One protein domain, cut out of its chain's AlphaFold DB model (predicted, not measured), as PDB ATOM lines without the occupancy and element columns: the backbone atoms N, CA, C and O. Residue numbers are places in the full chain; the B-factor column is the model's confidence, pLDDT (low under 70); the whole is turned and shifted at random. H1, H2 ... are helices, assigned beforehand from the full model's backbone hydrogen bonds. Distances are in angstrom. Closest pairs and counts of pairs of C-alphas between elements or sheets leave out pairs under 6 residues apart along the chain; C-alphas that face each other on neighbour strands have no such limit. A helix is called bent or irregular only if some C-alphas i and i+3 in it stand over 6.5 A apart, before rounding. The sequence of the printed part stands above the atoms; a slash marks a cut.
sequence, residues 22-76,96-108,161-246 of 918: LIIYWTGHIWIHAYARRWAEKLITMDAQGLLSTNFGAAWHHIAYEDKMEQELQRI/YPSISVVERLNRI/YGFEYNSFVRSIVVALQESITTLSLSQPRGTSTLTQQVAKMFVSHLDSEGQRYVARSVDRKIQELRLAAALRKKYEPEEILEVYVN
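This is residues 22 to 76, 96 to 108 and 161 to 246 of the 918 residues of the protein "Transgly domain-containing protein" of Chitinivibrio alkaliphilus ACht1 (UniProt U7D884). A long helix, H1, runs along one side of an elongated model; H6 crosses it, and H5 crosses H6 on the side away from H1, a small stack of crossed helices with H7 packed on H5. Near the end of H1 that begins at residue 22, H4 starts close to His 29 of H1 and slants away from H1 at a steep tilt of 55 degrees, and at the other end of the model residues 66 to 76 of H2 stick out. The printed part has 154 residues with seven named helices, H1 to H7 in chain order, and no named strand; the class is all helix. It is only just compact, close to loose, with a radius of gyration of the C-alphas of 17.7 A and spans of 59 by 34 by 25 A.

H1, the longest helix, covers residues 22 to 48 and 39.2 A, from C-alpha 22 at (42.094, -2.453, -14.909) to C-alpha 48 at (46.046, 35.724, -6.952). H6 is residues 218 to 234, 24.6 A; H5 is residues 194 to 202, 12.8 A. H7, residues 237 to 246, is 14.3 A long and ends at C-alpha 246 at (37.913, 34.711, -30.654). H4 is residues 165 to 182, 25.6 A. H2 is residues 58 to 76, 24.7 A, with a kink of 48 degrees near residue 65; it is neither bent nor irregular, but only just: C-alphas 63 and 66 are 6.2 A apart. H3 is residues 101 to 105, 6.0 A.

H1 touches H6 with residues 36 to 44 alone, at a steep tilt of 65 degrees, the same way; the closest C-alphas, of Ala 40 and Ala 230, are 3.9 A apart. H4 is close to H1 but not clearly touching, the C-alphas of His 29 and Tyr 165 being closest at 6.6 A. H5, the hub, touches H6 at 67 degrees, steep but only just short of about perpendicular, opposite ways, closest at C-alphas 199 and 224, 5.2 A. H5 touches H7 at a steep tilt of 57 degrees, closest at C-alphas 198 and 244, 6.0 A. H2 and H5 touch only at their ends, C-alphas 59 and 202 being closest at 5.4 A. H3 touches H7, closest at C-alphas 102 and 243, 6.6 A, and H2, closest at C-alphas 60 and 101, 6.5 A. Every O i to N i+4 pair is within hydrogen-bond range in H1, H3, H4, H5, H6 and H7; in H2 12 of 15 are.

The farthest C-alphas, of Leu 22 and Ile 76, are 63.0 A apart. Residues 77 to 95 and 109 to 160 are not printed; the gaps are 31.1 A from C-alpha 76 to C-alpha 96 and 26.6 A from C-alpha 108 to C-alpha 161. The links H4 to H5 and H5 to H6 are long; in the latter, residues 205 to 206 pair antiparallel with 212 to 213. Mean pLDDT of the printed part is 76.2, and it is under 70 at residues 55 to 76, 108, 183 to 191 and 205 to 216.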
ATOM      1  N   LEU A  22      43.275  -3.081 -15.501       73.00
ATOM      2  CA  LEU A  22      42.094  -2.453 -14.909       73.00
ATOM      3  C   LEU A  22      42.470  -1.688 -13.636       73.00
ATOM      4  O   LEU A  22      42.058  -0.545 -13.456       73.00
ATOM      5  N   ILE A  23      43.308  -2.287 -12.786       75.94
ATOM      6  CA  ILE A  23      43.837  -1.632 -11.586       75.94
ATOM      7  C   ILE A  23      44.711  -0.435 -11.976       75.94
ATOM      8  O   ILE A  23      44.538   0.640 -11.408       75.94
ATOM      9  N   ILE A  24      45.598  -0.573 -12.966       76.19
ATOM     10  CA  ILE A  24      46.443   0.521 -13.480       76.19
ATOM     11  C   ILE A  24      45.583   1.655 -14.054       76.19
ATOM     12  O   ILE A  24      45.834   2.822 -13.765       76.19
ATOM     13  N   TYR A  25      44.535   1.331 -14.812       80.38
ATOM     14  CA  TYR A  25      43.613   2.320 -15.366       80.38
ATOM     15  C   TYR A  25      42.888   3.114 -14.268       80.38
ATOM     16  O   TYR A  25      42.937   4.345 -14.287       80.38
ATOM     17  N   TRP A  26      42.274   2.435 -13.289       80.88
ATOM     18  CA  TRP A  26      41.528   3.085 -12.201       80.88
ATOM     19  C   TRP A  26      42.430   3.864 -11.243       80.88
ATOM     20  O   TRP A  26      42.108   4.993 -10.869       80.88
ATOM     21  N   THR A  27      43.574   3.292 -10.860       80.88
ATOM     22  CA  THR A  27      44.551   3.986 -10.007       80.88
ATOM     23  C   THR A  27      45.138   5.202 -10.721       80.88
ATOM     24  O   THR A  27      45.219   6.269 -10.114       80.88
ATOM     25  N   GLY A  28      45.444   5.093 -12.018       81.44
ATOM     26  CA  GLY A  28      45.874   6.219 -12.847       81.44
ATOM     27  C   GLY A  28      44.806   7.309 -12.986       81.44
ATOM     28  O   GLY A  28      45.130   8.485 -12.840       81.44
ATOM     29  N   HIS A  29      43.533   6.939 -13.164       83.31
ATOM     30  CA  HIS A  29      42.406   7.877 -13.245       83.31
ATOM     31  C   HIS A  29      42.240   8.686 -11.948       83.31
ATOM     32  O   HIS A  29      42.120   9.912 -11.971       83.31
ATOM     33  N   ILE A  30      42.276   8.017 -10.791       85.00
ATOM     34  CA  ILE A  30      42.185   8.690  -9.486       85.00
ATOM     35  C   ILE A  30      43.397   9.604  -9.278       85.00
ATOM     36  O   ILE A  30      43.249  10.760  -8.876       85.00
ATOM     37  N   TRP A  31      44.595   9.097  -9.571       87.69
ATOM     38  CA  TRP A  31      45.835   9.823  -9.328       87.69
ATOM     39  C   TRP A  31      45.958  11.065 -10.212       87.69
ATOM     40  O   TRP A  31      46.285  12.135  -9.702       87.69
ATOM     41  N   ILE A  32      45.638  10.971 -11.506       85.38
ATOM     42  CA  ILE A  32      45.755  12.101 -12.436       85.38
ATOM     43  C   ILE A  32      44.746  13.211 -12.126       85.38
ATOM     44  O   ILE A  32      45.093  14.387 -12.213       85.38
ATOM     45  N   HIS A  33      43.522  12.871 -11.706       87.38
ATOM     46  CA  HIS A  33      42.533  13.873 -11.305       87.38
ATOM     47  C   HIS A  33      42.895  14.525  -9.971       87.38
ATOM     48  O   HIS A  33      42.788  15.746  -9.843       87.38
ATOM     49  N   ALA A  34      43.387  13.753  -8.996       86.75
ATOM     50  CA  ALA A  34      43.901  14.305  -7.742       86.75
ATOM     51  C   ALA A  34      45.100  15.235  -7.988       86.75
ATOM     52  O   ALA A  34      45.184  16.327  -7.421       86.75
ATOM     53  N   TYR A  35      45.999  14.830  -8.885       88.50
ATOM     54  CA  TYR A  35      47.146  15.616  -9.313       88.50
ATOM     55  C   TYR A  35      46.730  16.930  -9.984       88.50
ATOM     56  O   TYR A  35      47.191  17.997  -9.578       88.50
ATOM     57  N   ALA A  36      45.832  16.865 -10.969       87.31
ATOM     58  CA  ALA A  36      45.345  18.034 -11.688       87.31
ATOM     59  C   ALA A  36      44.633  19.022 -10.756       87.31
ATOM     60  O   ALA A  36      44.903  20.217 -10.816       87.31
ATOM     61  N   ARG A  37      43.796  18.527  -9.831       88.88
ATOM     62  CA  ARG A  37      43.097  19.359  -8.840       88.88
ATOM     63  C   ARG A  37      44.069  20.107  -7.928       88.88
ATOM     64  O   ARG A  37      43.922  21.312  -7.734       88.88
ATOM     65  N   ARG A  38      45.082  19.410  -7.403       89.19
ATOM     66  CA  ARG A  38      46.104  20.013  -6.535       89.19
ATOM     67  C   ARG A  38      46.897  21.096  -7.269       89.19
ATOM     68  O   ARG A  38      47.224  22.125  -6.684       89.19
ATOM     69  N   TRP A  39      47.208  20.873  -8.545       88.56
ATOM     70  CA  TRP A  39      47.886  21.870  -9.373       88.56
ATOM     71  C   TRP A  39      46.993  23.054  -9.737       88.56
ATOM     72  O   TRP A  39      47.479  24.179  -9.698       88.56
ATOM     73  N   ALA A  40      45.710  22.827 -10.022       88.00
ATOM     74  CA  ALA A  40      44.746  23.891 -10.279       88.00
ATOM     75  C   ALA A  40      44.657  24.867  -9.095       88.00
ATOM     76  O   ALA A  40      44.808  26.070  -9.271       88.00
ATOM     77  N   GLU A  41      44.501  24.347  -7.873       89.75
ATOM     78  CA  GLU A  41      44.479  25.158  -6.642       89.75
ATOM     79  C   GLU A  41      45.769  25.943  -6.441       89.75
ATOM     80  O   GLU A  41      45.737  27.129  -6.105       89.75
ATOM     81  N   LYS A  42      46.907  25.287  -6.685       87.56
ATOM     82  CA  LYS A  42      48.215  25.920  -6.589       87.56
ATOM     83  C   LYS A  42      48.335  27.083  -7.575       87.56
ATOM     84  O   LYS A  42      48.665  28.181  -7.148       87.56
ATOM     85  N   LEU A  43      48.038  26.864  -8.858       86.50
ATOM     86  CA  LEU A  43      48.140  27.900  -9.890       86.50
ATOM     87  C   LEU A  43      47.186  29.069  -9.621       86.50
ATOM     88  O   LEU A  43      47.617  30.209  -9.710       86.50
ATOM     89  N   ILE A  44      45.940  28.812  -9.211       86.94
ATOM     90  CA  ILE A  44      44.978  29.873  -8.866       86.94
ATOM     91  C   ILE A  44      45.469  30.712  -7.681       86.94
ATOM     92  O   ILE A  44      45.413  31.938  -7.725       86.94
ATOM     93  N   THR A  45      45.985  30.064  -6.634       86.12
ATOM     94  CA  THR A  45      46.513  30.770  -5.454       86.12
ATOM     95  C   THR A  45      47.718  31.635  -5.823       86.12
ATOM     96  O   THR A  45      47.842  32.762  -5.360       86.12
ATOM     97  N   MET A  46      48.595  31.115  -6.681       81.19
ATOM     98  CA  MET A  46      49.776  31.830  -7.158       81.19
ATOM     99  C   MET A  46      49.426  33.003  -8.076       81.19
ATOM    100  O   MET A  46      50.041  34.060  -7.964       81.19
ATOM    101  N   ASP A  47      48.426  32.836  -8.942       82.94
ATOM    102  CA  ASP A  47      47.885  33.900  -9.792       82.94
ATOM    103  C   ASP A  47      47.350  35.057  -8.941       82.94
ATOM    104  O   ASP A  47      47.714  36.208  -9.159       82.94
ATOM    105  N   ALA A  48      46.574  34.740  -7.898       82.00
ATOM    106  CA  ALA A  48      46.046  35.724  -6.952       82.00
ATOM    107  C   ALA A  48      47.145  36.456  -6.155       82.00
ATOM    108  O   ALA A  48      46.926  37.566  -5.678       82.00
ATOM    109  N   GLN A  49      48.326  35.849  -6.014       79.06
ATOM    110  CA  GLN A  49      49.505  36.442  -5.374       79.06
ATOM    111  C   GLN A  49      50.413  37.199  -6.361       79.06
ATOM    112  O   GLN A  49      51.446  37.718  -5.944       79.06
ATOM    113  N   GLY A  50      50.066  37.251  -7.654       74.44
ATOM    114  CA  GLY A  50      50.878  37.897  -8.691       74.44
ATOM    115  C   GLY A  50      52.181  37.158  -9.017       74.44
ATOM    116  O   GLY A  50      53.123  37.766  -9.515       74.44
ATOM    117  N   LEU A  51      52.264  35.858  -8.713       73.44
ATOM    118  CA  LEU A  51      53.480  35.048  -8.883       73.44
ATOM    119  C   LEU A  51      53.574  34.347 -10.248       73.44
ATOM    120  O   LEU A  51      54.590  33.715 -10.530       73.44
ATOM    121  N   LEU A  52      52.518  34.395 -11.067       78.44
ATOM    122  CA  LEU A  52      52.519  33.834 -12.422       78.44
ATOM    123  C   LEU A  52      52.961  34.878 -13.453       78.44
ATOM    124  O   LEU A  52      52.744  36.074 -13.274       78.44
ATOM    125  N   SER A  53      53.562  34.419 -14.551       72.06
ATOM    126  CA  SER A  53      54.130  35.306 -15.567       72.06
ATOM    127  C   SER A  53      53.051  35.958 -16.430       72.06
ATOM    128  O   SER A  53      52.195  35.273 -16.987       72.06
ATOM    129  N   THR A  54      53.132  37.273 -16.612       71.00
ATOM    130  CA  THR A  54      52.367  38.031 -17.620       71.00
ATOM    131  C   THR A  54      53.175  38.297 -18.892       71.00
ATOM    132  O   THR A  54      52.675  38.924 -19.817       71.00
ATOM    133  N   ASN A  55      54.425  37.828 -18.946       60.41
ATOM    134  CA  ASN A  55      55.371  38.091 -20.038       60.41
ATOM    135  C   ASN A  55      55.593  36.863 -20.937       60.41
ATOM    136  O   ASN A  55      56.402  36.901 -21.862       60.41
ATOM    137  N   PHE A  56      54.916  35.754 -20.634       64.12
ATOM    138  CA  PHE A  56      55.095  34.450 -21.263       64.12
ATOM    139  C   PHE A  56      53.748  33.913 -21.752       64.12
ATOM    140  O   PHE A  56      52.752  33.989 -21.034       64.12
ATOM    141  N   GLY A  57      53.743  33.321 -22.950       63.78
ATOM    142  CA  GLY A  57      52.571  32.676 -23.535       63.78
ATOM    143  C   GLY A  57      51.883  33.499 -24.612       63.78
ATOM    144  O   GLY A  57      51.701  34.700 -24.447       63.78
ATOM    145  N   ALA A  58      51.456  32.866 -25.709       63.34
ATOM    146  CA  ALA A  58      50.898  33.568 -26.870       63.34
ATOM    147  C   ALA A  58      49.715  34.488 -26.509       63.34
ATOM    148  O   ALA A  58      49.601  35.574 -27.062       63.34
ATOM    149  N   ALA A  59      48.871  34.100 -25.550       65.56
ATOM    150  CA  ALA A  59      47.753  34.921 -25.075       65.56
ATOM    151  C   ALA A  59      48.197  36.185 -24.313       65.56
ATOM    152  O   ALA A  59      47.631  37.255 -24.517       65.56
ATOM    153  N   TRP A  60      49.228  36.079 -23.472       67.00
ATOM    154  CA  TRP A  60      49.813  37.231 -22.780       67.00
ATOM    155  C   TRP A  60      50.628  38.102 -23.702       67.00
ATOM    156  O   TRP A  60      50.599  39.309 -23.560       67.00
ATOM    157  N   HIS A  61      51.299  37.501 -24.674       61.44
ATOM    158  CA  HIS A  61      51.924  38.201 -25.774       61.44
ATOM    159  C   HIS A  61      50.916  39.132 -26.457       61.44
ATOM    160  O   HIS A  61      51.171  40.324 -26.496       61.44
ATOM    161  N   HIS A  62      49.730  38.659 -26.856       59.84
ATOM    162  CA  HIS A  62      48.679  39.525 -27.419       59.84
ATOM    163  C   HIS A  62      48.345  40.765 -26.560       59.84
ATOM    164  O   HIS A  62      48.036  41.801 -27.135       59.84
ATOM    165  N   ILE A  63      48.438  40.669 -25.228       63.75
ATOM    166  CA  ILE A  63      48.129  41.752 -24.276       63.75
ATOM    167  C   ILE A  63      49.354  42.631 -23.978       63.75
ATOM    168  O   ILE A  63      49.254  43.847 -23.960       63.75
ATOM    169  N   ALA A  64      50.514  42.027 -23.726       56.62
ATOM    170  CA  ALA A  64      51.765  42.703 -23.393       56.62
ATOM    171  C   ALA A  64      52.485  43.257 -24.634       56.62
ATOM    172  O   ALA A  64      53.465  43.981 -24.500       56.62
ATOM    173  N   TYR A  65      52.055  42.898 -25.848       54.06
ATOM    174  CA  TYR A  65      52.597  43.457 -27.088       54.06
ATOM    175  C   TYR A  65      52.233  44.923 -27.287       54.06
ATOM    176  O   TYR A  65      53.014  45.608 -27.935       54.06
ATOM    177  N   GLU A  66      51.131  45.410 -26.709       50.59
ATOM    178  CA  GLU A  66      50.855  46.850 -26.637       50.59
ATOM    179  C   GLU A  66      51.963  47.546 -25.833       50.59
ATOM    180  O   GLU A  66      52.639  48.423 -26.365       50.59
ATOM    181  N   ASP A  67      52.278  47.036 -24.634       49.88
ATOM    182  CA  ASP A  67      53.380  47.543 -23.802       49.88
ATOM    183  C   ASP A  67      54.745  47.414 -24.508       49.88
ATOM    184  O   ASP A  67      55.626  48.255 -24.350       49.88
ATOM    185  N   LYS A  68      54.947  46.349 -25.296       53.19
ATOM    186  CA  LYS A  68      56.185  46.105 -26.053       53.19
ATOM    187  C   LYS A  68      56.314  47.032 -27.257       53.19
ATOM    188  O   LYS A  68      57.417  47.487 -27.537       53.19
ATOM    189  N   MET A  69      55.217  47.307 -27.963       53.94
ATOM    190  CA  MET A  69      55.203  48.283 -29.047       53.94
ATOM    191  C   MET A  69      55.425  49.686 -28.511       53.94
ATOM    192  O   MET A  69      56.223  50.412 -29.089       53.94
ATOM    193  N   GLU A  70      54.831  50.021 -27.366       50.75
ATOM    194  CA  GLU A  70      55.071  51.276 -26.656       50.75
ATOM    195  C   GLU A  70      56.529  51.389 -26.163       50.75
ATOM    196  O   GLU A  70      57.149  52.439 -26.309       50.75
ATOM    197  N   GLN A  71      57.129  50.303 -25.658       54.22
ATOM    198  CA  GLN A  71      58.552  50.251 -25.282       54.22
ATOM    199  C   GLN A  71      59.500  50.372 -26.483       54.22
ATOM    200  O   GLN A  71      60.499  51.085 -26.405       54.22
ATOM    201  N   GLU A  72      59.206  49.703 -27.599       52.28
ATOM    202  CA  GLU A  72      59.969  49.862 -28.841       52.28
ATOM    203  C   GLU A  72      59.795  51.281 -29.410       52.28
ATOM    204  O   GLU A  72      60.769  51.886 -29.844       52.28
ATOM    205  N   LEU A  73      58.608  51.887 -29.288       52.25
ATOM    206  CA  LEU A  73      58.379  53.311 -29.560       52.25
ATOM    207  C   LEU A  73      59.254  54.204 -28.674       52.25
ATOM    208  O   LEU A  73      59.884  55.136 -29.165       52.25
ATOM    209  N   GLN A  74      59.344  53.921 -27.374       54.09
ATOM    210  CA  GLN A  74      60.204  54.657 -26.438       54.09
ATOM    211  C   GLN A  74      61.695  54.511 -26.776       54.09
ATOM    212  O   GLN A  74      62.474  55.449 -26.582       54.09
ATOM    213  N   ARG A  75      62.094  53.355 -27.321       58.50
ATOM    214  CA  ARG A  75      63.443  53.113 -27.841       58.50
ATOM    215  C   ARG A  75      63.712  53.940 -29.101       58.50
ATOM    216  O   ARG A  75      64.742  54.606 -29.149       58.50
ATOM    217  N   ILE A  76      62.792  53.939 -30.068       51.44
ATOM    218  CA  ILE A  76      62.894  54.717 -31.318       51.44
ATOM    219  C   ILE A  76      62.870  56.235 -31.027       51.44
ATOM    220  O   ILE A  76      63.596  57.003 -31.647       51.44
ATOM    221  N   TYR A  96      54.992  29.245 -16.170       72.25
ATOM    222  CA  TYR A  96      53.516  29.278 -16.182       72.25
ATOM    223  C   TYR A  96      52.947  30.683 -16.443       72.25
ATOM    224  O   TYR A  96      53.241  31.610 -15.682       72.25
ATOM    225  N   PRO A  97      52.084  30.833 -17.467       79.06
ATOM    226  CA  PRO A  97      51.367  32.071 -17.750       79.06
ATOM    227  C   PRO A  97      50.290  32.336 -16.689       79.06
ATOM    228  O   PRO A  97      49.654  31.400 -16.192       79.06
ATOM    229  N   SER A  98      50.046  33.607 -16.372       82.69
ATOM    230  CA  SER A  98      48.938  34.020 -15.507       82.69
ATOM    231  C   SER A  98      47.598  33.611 -16.123       82.69
ATOM    232  O   SER A  98      47.369  33.735 -17.325       82.69
ATOM    233  N   ILE A  99      46.687  33.099 -15.302       82.62
ATOM    234  CA  ILE A  99      45.374  32.642 -15.783       82.62
ATOM    235  C   ILE A  99      44.360  33.789 -15.853       82.62
ATOM    236  O   ILE A  99      43.341  33.638 -16.516       82.62
ATOM    237  N   SER A 100      44.663  34.951 -15.255       83.56
ATOM    238  CA  SER A 100      43.879  36.197 -15.383       83.56
ATOM    239  C   SER A 100      43.731  36.708 -16.827       83.56
ATOM    240  O   SER A 100      42.868  37.532 -17.116       83.56
ATOM    241  N   VAL A 101      44.521  36.164 -17.756       77.06
ATOM    242  CA  VAL A 101      44.498  36.474 -19.189       77.06
ATOM    243  C   VAL A 101      43.124  36.279 -19.835       77.06
ATOM    244  O   VAL A 101      42.773  37.043 -20.723       77.06
ATOM    245  N   VAL A 102      42.334  35.297 -19.378       81.75
ATOM    246  CA  VAL A 102      40.979  35.020 -19.898       81.75
ATOM    247  C   VAL A 102      40.077  36.232 -19.694       81.75
ATOM    248  O   VAL A 102      39.464  36.717 -20.638       81.75
ATOM    249  N   GLU A 103      40.062  36.766 -18.473       82.12
ATOM    250  CA  GLU A 103      39.258  37.936 -18.123       82.12
ATOM    251  C   GLU A 103      39.686  39.166 -18.930       82.12
ATOM    252  O   GLU A 103      38.858  39.979 -19.329       82.12
ATOM    253  N   ARG A 104      40.989  39.296 -19.192       77.75
ATOM    254  CA  ARG A 104      41.546  40.428 -19.933       77.75
ATOM    255  C   ARG A 104      41.221  40.342 -21.427       77.75
ATOM    256  O   ARG A 104      40.784  41.338 -21.990       77.75
ATOM    257  N   LEU A 105      41.350  39.163 -22.037       77.88
ATOM    258  CA  LEU A 105      40.977  38.915 -23.435       77.88
ATOM    259  C   LEU A 105      39.475  39.122 -23.673       77.88
ATOM    260  O   LEU A 105      39.100  39.808 -24.617       77.88
ATOM    261  N   ASN A 106      38.619  38.639 -22.769       81.00
ATOM    262  CA  ASN A 106      37.166  38.800 -22.891       81.00
ATOM    263  C   ASN A 106      36.684  40.255 -22.682       81.00
ATOM    264  O   ASN A 106      35.524  40.565 -22.951       81.00
ATOM    265  N   ARG A 107      37.546  41.174 -22.223       76.88
ATOM    266  CA  ARG A 107      37.237  42.616 -22.127       76.88
ATOM    267  C   ARG A 107      37.574  43.399 -23.397       76.88
ATOM    268  O   ARG A 107      37.081  44.516 -23.549       76.88
ATOM    269  N   ILE A 108      38.393  42.848 -24.292       69.50
ATOM    270  CA  ILE A 108      38.751  43.494 -25.561       69.50
ATOM    271  C   ILE A 108      37.544  43.362 -26.494       69.50
ATOM    272  O   ILE A 108      37.172  42.254 -26.868       69.50
ATOM    273  N   TYR A 161      37.167  19.067 -15.033       82.88
ATOM    274  CA  TYR A 161      38.633  19.075 -14.995       82.88
ATOM    275  C   TYR A 161      39.274  19.693 -16.240       82.88
ATOM    276  O   TYR A 161      40.484  19.902 -16.250       82.88
ATOM    277  N   GLY A 162      38.499  19.956 -17.297       82.88
ATOM    278  CA  GLY A 162      39.003  20.543 -18.541       82.88
ATOM    279  C   GLY A 162      39.896  19.611 -19.370       82.88
ATOM    280  O   GLY A 162      40.477  20.056 -20.353       82.88
ATOM    281  N   PHE A 163      40.024  18.329 -19.013       86.50
ATOM    282  CA  PHE A 163      40.706  17.294 -19.801       86.50
ATOM    283  C   PHE A 163      39.983  15.947 -19.678       86.50
ATOM    284  O   PHE A 163      39.314  15.693 -18.676       86.50
ATOM    285  N   GLU A 164      40.141  15.062 -20.663       85.38
ATOM    286  CA  GLU A 164      39.528  13.729 -20.654       85.38
ATOM    287  C   GLU A 164      40.569  12.608 -20.516       85.38
ATOM    288  O   GLU A 164      41.351  12.337 -21.433       85.38
ATOM    289  N   TYR A 165      40.557  11.900 -19.380       81.06
ATOM    290  CA  TYR A 165      41.473  10.775 -19.143       81.06
ATOM    291  C   TYR A 165      41.212   9.591 -20.081       81.06
ATOM    292  O   TYR A 165      42.152   8.978 -20.581       81.06
ATOM    293  N   ASN A 166      39.941   9.287 -20.355       80.81
ATOM    294  CA  ASN A 166      39.557   8.161 -21.213       80.81
ATOM    295  C   ASN A 166      40.098   8.332 -22.629       80.81
ATOM    296  O   ASN A 166      40.670   7.404 -23.199       80.81
ATOM    297  N   SER A 167      39.975   9.544 -23.154       75.94
ATOM    298  CA  SER A 167      40.477   9.916 -24.466       75.94
ATOM    299  C   SER A 167      42.008   9.905 -24.521       75.94
ATOM    300  O   SER A 167      42.588   9.380 -25.473       75.94
ATOM    301  N   PHE A 168      42.677  10.354 -23.454       77.00
ATOM    302  CA  PHE A 168      44.132  10.238 -23.317       77.00
ATOM    303  C   PHE A 168      44.609   8.775 -23.322       77.00
ATOM    304  O   PHE A 168      45.459   8.412 -24.137       77.00
ATOM    305  N   VAL A 169      44.030   7.905 -22.488       78.06
ATOM    306  CA  VAL A 169      44.387   6.474 -22.436       78.06
ATOM    307  C   VAL A 169      44.101   5.787 -23.772       78.06
ATOM    308  O   VAL A 169      44.945   5.041 -24.268       78.06
ATOM    309  N   ARG A 170      42.957   6.078 -24.400       77.56
ATOM    310  CA  ARG A 170      42.608   5.549 -25.725       77.56
ATOM    311  C   ARG A 170      43.651   5.929 -26.776       77.56
ATOM    312  O   ARG A 170      44.063   5.064 -27.543       77.56
ATOM    313  N   SER A 171      44.111   7.182 -26.787       74.31
ATOM    314  CA  SER A 171      45.131   7.650 -27.737       74.31
ATOM    315  C   SER A 171      46.468   6.908 -27.586       74.31
ATOM    316  O   SER A 171      47.113   6.586 -28.583       74.31
ATOM    317  N   ILE A 172      46.852   6.563 -26.350       75.75
ATOM    318  CA  ILE A 172      48.057   5.775 -26.057       75.75
ATOM    319  C   ILE A 172      47.888   4.333 -26.539       75.75
ATOM    320  O   ILE A 172      48.796   3.789 -27.163       75.75
ATOM    321  N   VAL A 173      46.732   3.717 -26.280       78.81
ATOM    322  CA  VAL A 173      46.448   2.337 -26.710       78.81
ATOM    323  C   VAL A 173      46.467   2.223 -28.234       78.81
ATOM    324  O   VAL A 173      47.092   1.302 -28.758       78.81
ATOM    325  N   VAL A 174      45.847   3.170 -28.946       76.44
ATOM    326  CA  VAL A 174      45.848   3.201 -30.418       76.44
ATOM    327  C   VAL A 174      47.265   3.377 -30.960       76.44
ATOM    328  O   VAL A 174      47.669   2.627 -31.839       76.44
ATOM    329  N   ALA A 175      48.059   4.292 -30.400       73.12
ATOM    330  CA  ALA A 175      49.449   4.472 -30.815       73.12
ATOM    331  C   ALA A 175      50.312   3.233 -30.562       73.12
ATOM    332  O   ALA A 175      51.177   2.904 -31.372       73.12
ATOM    333  N   LEU A 176      50.068   2.517 -29.462       75.75
ATOM    334  CA  LEU A 176      50.757   1.268 -29.162       75.75
ATOM    335  C   LEU A 176      50.365   0.171 -30.163       75.75
ATOM    336  O   LEU A 176      51.237  -0.531 -30.668       75.75
ATOM    337  N   GLN A 177      49.078   0.063 -30.500       77.62
ATOM    338  CA  GLN A 177      48.586  -0.853 -31.532       77.62
ATOM    339  C   GLN A 177      49.174  -0.521 -32.907       77.62
ATOM    340  O   GLN A 177      49.726  -1.404 -33.560       77.62
ATOM    341  N   GLU A 178      49.142   0.746 -33.322       74.62
ATOM    342  CA  GLU A 178      49.756   1.207 -34.570       74.62
ATOM    343  C   GLU A 178      51.257   0.906 -34.590       74.62
ATOM    344  O   GLU A 178      51.759   0.379 -35.582       74.62
ATOM    345  N   SER A 179      51.954   1.125 -33.472       75.88
ATOM    346  CA  SER A 179      53.386   0.833 -33.360       75.88
ATOM    347  C   SER A 179      53.708  -0.647 -33.540       75.88
ATOM    348  O   SER A 179      54.692  -1.001 -34.188       75.88
ATOM    349  N   ILE A 180      52.859  -1.518 -32.993       75.94
ATOM    350  CA  ILE A 180      52.978  -2.970 -33.140       75.94
ATOM    351  C   ILE A 180      52.687  -3.389 -34.587       75.94
ATOM    352  O   ILE A 180      53.401  -4.224 -35.136       75.94
ATOM    353  N   THR A 181      51.668  -2.805 -35.225       72.31
ATOM    354  CA  THR A 181      51.263  -3.170 -36.597       72.31
ATOM    355  C   THR A 181      52.202  -2.649 -37.686       72.31
ATOM    356  O   THR A 181      52.375  -3.310 -38.705       72.31
ATOM    357  N   THR A 182      52.821  -1.484 -37.485       74.44
ATOM    358  CA  THR A 182      53.681  -0.825 -38.486       74.44
ATOM    359  C   THR A 182      55.173  -1.057 -38.252       74.44
ATOM    360  O   THR A 182      55.983  -0.613 -39.063       74.44
ATOM    361  N   LEU A 183      55.546  -1.743 -37.160       67.31
ATOM    362  CA  LEU A 183      56.936  -1.949 -36.721       67.31
ATOM    363  C   LEU A 183      57.736  -0.635 -36.599       67.31
ATOM    364  O   LEU A 183      58.963  -0.626 -36.681       67.31
ATOM    365  N   SER A 184      57.037   0.481 -36.391       65.12
ATOM    366  CA  SER A 184      57.590   1.824 -36.257       65.12
ATOM    367  C   SER A 184      56.905   2.528 -35.095       65.12
ATOM    368  O   SER A 184      55.697   2.406 -34.924       65.12
ATOM    369  N   LEU A 185      57.660   3.271 -34.284       66.38
ATOM    370  CA  LEU A 185      57.116   4.017 -33.146       66.38
ATOM    371  C   LEU A 185      56.091   5.055 -33.631       66.38
ATOM    372  O   LEU A 185      56.441   6.122 -34.135       66.38
ATOM    373  N   SER A 186      54.814   4.733 -33.450       61.06
ATOM    374  CA  SER A 186      53.682   5.606 -33.738       61.06
ATOM    375  C   SER A 186      53.382   6.463 -32.512       61.06
ATOM    376  O   SER A 186      53.369   5.993 -31.376       61.06
ATOM    377  N   GLN A 187      53.185   7.758 -32.735       62.88
ATOM    378  CA  GLN A 187      52.927   8.724 -31.669       62.88
ATOM    379  C   GLN A 187      51.421   8.788 -31.358       62.88
ATOM    380  O   GLN A 187      50.628   8.734 -32.300       62.88
ATOM    381  N   PRO A 188      51.005   8.983 -30.090       61.66
ATOM    382  CA  PRO A 188      49.611   9.261 -29.733       61.66
ATOM    383  C   PRO A 188      49.044  10.423 -30.552       61.66
ATOM    384  O   PRO A 188      49.557  11.544 -30.504       61.66
ATOM    385  N   ARG A 189      47.986  10.158 -31.325       57.28
ATOM    386  CA  ARG A 189      47.269  11.158 -32.128       57.28
ATOM    387  C   ARG A 189      45.872  11.370 -31.567       57.28
ATOM    388  O   ARG A 189      45.145  10.409 -31.362       57.28
ATOM    389  N   GLY A 190      45.501  12.641 -31.414       59.41
ATOM    390  CA  GLY A 190      44.134  13.066 -31.115       59.41
ATOM    391  C   GLY A 190      43.697  12.795 -29.675       59.41
ATOM    392  O   GLY A 190      43.603  11.652 -29.246       59.41
ATOM    393  N   THR A 191      43.456  13.871 -28.924       63.59
ATOM    394  CA  THR A 191      42.186  14.233 -28.252       63.59
ATOM    395  C   THR A 191      42.533  15.334 -27.244       63.59
ATOM    396  O   THR A 191      42.801  15.059 -26.076       63.59
ATOM    397  N   SER A 192      42.672  16.573 -27.726       78.56
ATOM    398  CA  SER A 192      42.817  17.735 -26.843       78.56
ATOM    399  C   SER A 192      41.444  18.371 -26.689       78.56
ATOM    400  O   SER A 192      40.864  18.766 -27.696       78.56
ATOM    401  N   THR A 193      40.962  18.496 -25.456       88.81
ATOM    402  CA  THR A 193      39.721  19.223 -25.133       88.81
ATOM    403  C   THR A 193      39.825  20.693 -25.540       88.81
ATOM    404  O   THR A 193      40.933  21.227 -25.666       88.81
ATOM    405  N   LEU A 194      38.697  21.389 -25.692       90.56
ATOM    406  CA  LEU A 194      38.689  22.824 -26.016       90.56
ATOM    407  C   LEU A 194      39.454  23.623 -24.951       90.56
ATOM    408  O   LEU A 194      40.299  24.460 -25.273       90.56
ATOM    409  N   THR A 195      39.284  23.258 -23.676       91.62
ATOM    410  CA  THR A 195      40.041  23.859 -22.564       91.62
ATOM    411  C   THR A 195      41.549  23.592 -22.680       91.62
ATOM    412  O   THR A 195      42.357  24.483 -22.422       91.62
ATOM    413  N   GLN A 196      41.967  22.394 -23.114       89.75
ATOM    414  CA  GLN A 196      43.382  22.105 -23.378       89.75
ATOM    415  C   GLN A 196      43.923  22.872 -24.584       89.75
ATOM    416  O   GLN A 196      45.106  23.194 -24.602       89.75
ATOM    417  N   GLN A 197      43.098  23.174 -25.588       88.62
ATOM    418  CA  GLN A 197      43.510  23.997 -26.726       88.62
ATOM    419  C   GLN A 197      43.729  25.463 -26.305       88.62
ATOM    420  O   GLN A 197      44.737  26.052 -26.698       88.62
ATOM    421  N   VAL A 198      42.881  26.008 -25.423       90.19
ATOM    422  CA  VAL A 198      43.105  27.324 -24.788       90.19
ATOM    423  C   VAL A 198      44.361  27.301 -23.909       90.19
ATOM    424  O   VAL A 198      45.247  28.139 -24.067       90.19
ATOM    425  N   ALA A 199      44.519  26.287 -23.054       89.00
ATOM    426  CA  ALA A 199      45.721  26.121 -22.234       89.00
ATOM    427  C   ALA A 199      46.996  25.992 -23.086       89.00
ATOM    428  O   ALA A 199      48.031  26.569 -22.753       89.00
ATOM    429  N   LYS A 200      46.917  25.281 -24.218       86.00
ATOM    430  CA  LYS A 200      48.003  25.170 -25.195       86.00
ATOM    431  C   LYS A 200      48.373  26.536 -25.749       86.00
ATOM    432  O   LYS A 200      49.562  26.823 -25.822       86.00
ATOM    433  N   MET A 201      47.403  27.380 -26.102       84.69
ATOM    434  CA  MET A 201      47.674  28.756 -26.532       84.69
ATOM    435  C   MET A 201      48.448  29.532 -25.457       84.69
ATOM    436  O   MET A 201      49.379  30.259 -25.789       84.69
ATOM    437  N   PHE A 202      48.136  29.331 -24.176       83.00
ATOM    438  CA  PHE A 202      48.805  30.053 -23.090       83.00
ATOM    439  C   PHE A 202      50.259  29.608 -22.891       83.00
ATOM    440  O   PHE A 202      51.072  30.409 -22.464       83.00
ATOM    441  N   VAL A 203      50.621  28.372 -23.239       77.06
ATOM    442  CA  VAL A 203      52.022  27.890 -23.194       77.06
ATOM    443  C   VAL A 203      52.709  27.901 -24.559       77.06
ATOM    444  O   VAL A 203      53.824  27.406 -24.703       77.06
ATOM    445  N   SER A 204      52.028  28.407 -25.590       74.38
ATOM    446  CA  SER A 204      52.592  28.526 -26.933       74.38
ATOM    447  C   SER A 204      53.534  29.717 -26.996       74.38
ATOM    448  O   SER A 204      53.241  30.774 -26.437       74.38
ATOM    449  N   HIS A 205      54.615  29.561 -27.750       68.69
ATOM    450  CA  HIS A 205      55.457  30.670 -28.165       68.69
ATOM    451  C   HIS A 205      55.031  31.141 -29.548       68.69
ATOM    452  O   HIS A 205      54.370  30.412 -30.291       68.69
ATOM    453  N   LEU A 206      55.410  32.362 -29.895       60.53
ATOM    454  CA  LEU A 206      55.410  32.783 -31.285       60.53
ATOM    455  C   LEU A 206      56.799  32.465 -31.844       60.53
ATOM    456  O   LEU A 206      57.800  32.758 -31.191       60.53
ATOM    457  N   ASP A 207      56.861  31.774 -32.979       57.16
ATOM    458  CA  ASP A 207      58.119  31.603 -33.703       57.16
ATOM    459  C   ASP A 207      58.536  32.903 -34.398       57.16
ATOM    460  O   ASP A 207      57.838  33.920 -34.362       57.16
ATOM    461  N   SER A 208      59.688  32.847 -35.062       45.38
ATOM    462  CA  SER A 208      60.216  33.894 -35.936       45.38
ATOM    463  C   SER A 208      59.363  34.150 -37.185       45.38
ATOM    464  O   SER A 208      59.866  34.703 -38.149       45.38
ATOM    465  N   GLU A 209      58.123  33.674 -37.252       44.59
ATOM    466  CA  GLU A 209      57.156  34.023 -38.295       44.59
ATOM    467  C   GLU A 209      55.851  34.566 -37.681       44.59
ATOM    468  O   GLU A 209      54.839  34.735 -38.377       44.59
ATOM    469  N   GLY A 210      55.842  34.816 -36.364       49.16
ATOM    470  CA  GLY A 210      54.651  35.215 -35.617       49.16
ATOM    471  C   GLY A 210      53.563  34.134 -35.611       49.16
ATOM    472  O   GLY A 210      52.385  34.442 -35.368       49.16
ATOM    473  N   GLN A 211      53.926  32.884 -35.917       55.75
ATOM    474  CA  GLN A 211      53.050  31.723 -35.845       55.75
ATOM    475  C   GLN A 211      53.184  31.061 -34.485       55.75
ATOM    476  O   GLN A 211      54.215  31.110 -33.821       55.75
ATOM    477  N   ARG A 212      52.102  30.425 -34.038       63.19
ATOM    478  CA  ARG A 212      52.101  29.721 -32.756       63.19
ATOM    479  C   ARG A 212      52.955  28.466 -32.869       63.19
ATOM    480  O   ARG A 212      52.485  27.426 -33.334       63.19
ATOM    481  N   TYR A 213      54.185  28.554 -32.387       60.47
ATOM    482  CA  TYR A 213      55.064  27.415 -32.242       60.47
ATOM    483  C   TYR A 213      54.928  26.796 -30.862       60.47
ATOM    484  O   TYR A 213      54.915  27.454 -29.819       60.47
ATOM    485  N   VAL A 214      54.843  25.471 -30.866       63.97
ATOM    486  CA  VAL A 214      54.666  24.704 -29.648       63.97
ATOM    487  C   VAL A 214      55.501  23.430 -29.719       63.97
ATOM    488  O   VAL A 214      55.136  22.479 -30.421       63.97
ATOM    489  N   ALA A 215      56.600  23.389 -28.960       62.53
ATOM    490  CA  ALA A 215      57.495  22.234 -28.880       62.53
ATOM    491  C   ALA A 215      56.708  20.960 -28.543       62.53
ATOM    492  O   ALA A 215      55.901  20.945 -27.614       62.53
ATOM    493  N   ARG A 216      56.890  19.878 -29.308       64.94
ATOM    494  CA  ARG A 216      56.184  18.603 -29.082       64.94
ATOM    495  C   ARG A 216      56.879  17.798 -27.976       64.94
ATOM    496  O   ARG A 216      57.609  16.864 -28.281       64.94
ATOM    497  N   SER A 217      56.648  18.156 -26.710       72.75
ATOM    498  CA  SER A 217      57.206  17.461 -25.537       72.75
ATOM    499  C   SER A 217      56.130  16.949 -24.571       72.75
ATOM    500  O   SER A 217      55.002  17.451 -24.530       72.75
ATOM    501  N   VAL A 218      56.485  15.928 -23.783       72.00
ATOM    502  CA  VAL A 218      55.630  15.394 -22.707       72.00
ATOM    503  C   VAL A 218      55.443  16.440 -21.604       72.00
ATOM    504  O   VAL A 218      54.324  16.622 -21.129       72.00
ATOM    505  N   ASP A 219      56.498  17.187 -21.268       73.00
ATOM    506  CA  ASP A 219      56.457  18.239 -20.243       73.00
ATOM    507  C   ASP A 219      55.442  19.332 -20.578       73.00
ATOM    508  O   ASP A 219      54.629  19.705 -19.729       73.00
ATOM    509  N   ARG A 220      55.390  19.763 -21.846       78.06
ATOM    510  CA  ARG A 220      54.358  20.686 -22.322       78.06
ATOM    511  C   ARG A 220      52.961  20.106 -22.135       78.06
ATOM    512  O   ARG A 220      52.059  20.797 -21.672       78.06
ATOM    513  N   LYS A 221      52.744  18.837 -22.489       79.06
ATOM    514  CA  LYS A 221      51.405  18.242 -22.378       79.06
ATOM    515  C   LYS A 221      50.944  18.141 -20.917       79.06
ATOM    516  O   LYS A 221      49.751  18.261 -20.642       79.06
ATOM    517  N   ILE A 222      51.884  17.997 -19.980       82.19
ATOM    518  CA  ILE A 222      51.623  18.084 -18.538       82.19
ATOM    519  C   ILE A 222      51.300  19.530 -18.119       82.19
ATOM    520  O   ILE A 222      50.380  19.727 -17.325       82.19
ATOM    521  N   GLN A 223      52.000  20.538 -18.653       83.38
ATOM    522  CA  GLN A 223      51.674  21.956 -18.428       83.38
ATOM    523  C   GLN A 223      50.265  22.302 -18.937       83.38
ATOM    524  O   GLN A 223      49.479  22.869 -18.182       83.38
ATOM    525  N   GLU A 224      49.912  21.886 -20.161       87.12
ATOM    526  CA  GLU A 224      48.564  22.033 -20.734       87.12
ATOM    527  C   GLU A 224      47.500  21.420 -19.815       87.12
ATOM    528  O   GLU A 224      46.464  22.034 -19.583       87.12
ATOM    529  N   LEU A 225      47.751  20.227 -19.263       87.69
ATOM    530  CA  LEU A 225      46.826  19.552 -18.348       87.69
ATOM    531  C   LEU A 225      46.650  20.317 -17.029       87.69
ATOM    532  O   LEU A 225      45.525  20.473 -16.559       87.69
ATOM    533  N   ARG A 226      47.745  20.809 -16.435       89.06
ATOM    534  CA  ARG A 226      47.703  21.600 -15.192       89.06
ATOM    535  C   ARG A 226      46.963  22.924 -15.403       89.06
ATOM    536  O   ARG A 226      46.131  23.283 -14.574       89.06
ATOM    537  N   LEU A 227      47.237  23.617 -16.509       88.06
ATOM    538  CA  LEU A 227      46.564  24.865 -16.870       88.06
ATOM    539  C   LEU A 227      45.098  24.638 -17.217       88.06
ATOM    540  O   LEU A 227      44.262  25.373 -16.715       88.06
ATOM    541  N   ALA A 228      44.758  23.604 -17.986       90.94
ATOM    542  CA  ALA A 228      43.367  23.305 -18.316       90.94
ATOM    543  C   ALA A 228      42.517  23.059 -17.059       90.94
ATOM    544  O   ALA A 228      41.410  23.581 -16.950       90.94
ATOM    545  N   ALA A 229      43.067  22.344 -16.070       90.75
ATOM    546  CA  ALA A 229      42.406  22.148 -14.783       90.75
ATOM    547  C   ALA A 229      42.279  23.448 -13.969       90.75
ATOM    548  O   ALA A 229      41.273  23.644 -13.289       90.75
ATOM    549  N   ALA A 230      43.274  24.340 -14.036       90.50
ATOM    550  CA  ALA A 230      43.211  25.656 -13.399       90.50
ATOM    551  C   ALA A 230      42.155  26.559 -14.056       90.50
ATOM    552  O   ALA A 230      41.355  27.165 -13.346       90.50
ATOM    553  N   LEU A 231      42.116  26.600 -15.392       92.06
ATOM    554  CA  LEU A 231      41.140  27.370 -16.162       92.06
ATOM    555  C   LEU A 231      39.723  26.900 -15.867       92.06
ATOM    556  O   LEU A 231      38.899  27.711 -15.472       92.06
ATOM    557  N   ARG A 232      39.466  25.590 -15.945       92.62
ATOM    558  CA  ARG A 232      38.133  25.033 -15.687       92.62
ATOM    559  C   ARG A 232      37.646  25.258 -14.253       92.62
ATOM    560  O   ARG A 232      36.448  25.339 -14.029       92.62
ATOM    561  N   LYS A 233      38.561  25.337 -13.280       92.00
ATOM    562  CA  LYS A 233      38.224  25.613 -11.876       92.00
ATOM    563  C   LYS A 233      37.953  27.100 -11.605       92.00
ATOM    564  O   LYS A 233      37.259  27.395 -10.637       92.00
ATOM    565  N   LYS A 234      38.539  28.011 -12.391       92.12
ATOM    566  CA  LYS A 234      38.424  29.467 -12.198       92.12
ATOM    567  C   LYS A 234      37.343  30.110 -13.076       92.12
ATOM    568  O   LYS A 234      36.745  31.076 -12.622       92.12
ATOM    569  N   TYR A 235      37.132  29.592 -14.284       92.12
ATOM    570  CA  TYR A 235      36.263  30.167 -15.311       92.12
ATOM    571  C   TYR A 235      35.165  29.194 -15.739       92.12
ATOM    572  O   TYR A 235      35.371  27.972 -15.794       92.12
ATOM    573  N   GLU A 236      34.017  29.760 -16.092       92.94
ATOM    574  CA  GLU A 236      32.888  29.022 -16.645       92.94
ATOM    575  C   GLU A 236      33.190  28.541 -18.077       92.94
ATOM    576  O   GLU A 236      34.046  29.109 -18.770       92.94
ATOM    577  N   PRO A 237      32.566  27.437 -18.540       92.38
ATOM    578  CA  PRO A 237      32.888  26.881 -19.852       92.38
ATOM    579  C   PRO A 237      32.585  27.869 -20.990       92.38
ATOM    580  O   PRO A 237      33.316  27.887 -21.979       92.38
ATOM    581  N   GLU A 238      31.586  28.735 -20.839       94.12
ATOM    582  CA  GLU A 238      31.243  29.795 -21.789       94.12
ATOM    583  C   GLU A 238      32.381  30.817 -21.932       94.12
ATOM    584  O   GLU A 238      32.768  31.150 -23.051       94.12
ATOM    585  N   GLU A 239      32.998  31.244 -20.823       92.38
ATOM    586  CA  GLU A 239      34.126  32.192 -20.834       92.38
ATOM    587  C   GLU A 239      35.360  31.604 -21.532       92.38
ATOM    588  O   GLU A 239      36.084  32.304 -22.246       92.38
ATOM    589  N   ILE A 240      35.605  30.304 -21.335       92.44
ATOM    590  CA  ILE A 240      36.702  29.574 -21.983       92.44
ATOM    591  C   ILE A 240      36.416  29.407 -23.477       92.44
ATOM    592  O   ILE A 240      37.328  29.557 -24.298       92.44
ATOM    593  N   LEU A 241      35.168  29.094 -23.842       93.31
ATOM    594  CA  LEU A 241      34.772  28.957 -25.239       93.31
ATOM    595  C   LEU A 241      34.874  30.293 -25.972       93.31
ATOM    596  O   LEU A 241      35.329  30.319 -27.110       93.31
ATOM    597  N   GLU A 242      34.530  31.395 -25.316       92.56
ATOM    598  CA  GLU A 242      34.666  32.735 -25.875       92.56
ATOM    599  C   GLU A 242      36.126  33.061 -26.234       92.56
ATOM    600  O   GLU A 242      36.414  33.475 -27.361       92.56
ATOM    601  N   VAL A 243      37.075  32.773 -25.333       89.75
ATOM    602  CA  VAL A 243      38.511  32.904 -25.636       89.75
ATOM    603  C   VAL A 243      38.909  31.997 -26.800       89.75
ATOM    604  O   VAL A 243      39.689  32.398 -27.670       89.75
ATOM    605  N   TYR A 244      38.384  30.772 -26.842       91.81
ATOM    606  CA  TYR A 244      38.681  29.829 -27.914       91.81
ATOM    607  C   TYR A 244      38.231  30.360 -29.282       91.81
ATOM    608  O   TYR A 244      39.034  30.428 -30.218       91.81
ATOM    609  N   VAL A 245      36.969  30.769 -29.403       91.94
ATOM    610  CA  VAL A 245      36.395  31.177 -30.691       91.94
ATOM    611  C   VAL A 245      36.928  32.513 -31.175       91.94
ATOM    612  O   VAL A 245      36.968  32.710 -32.383       91.94
ATOM    613  N   ASN A 246      37.367  33.404 -30.280       88.00
ATOM    614  CA  ASN A 246      37.913  34.711 -30.654       88.00
ATOM    615  C   ASN A 246      39.434  34.685 -30.858       88.00
ATOM    616  O   ASN A 246      39.940  35.387 -31.726       88.00
TER     617      ASN A 246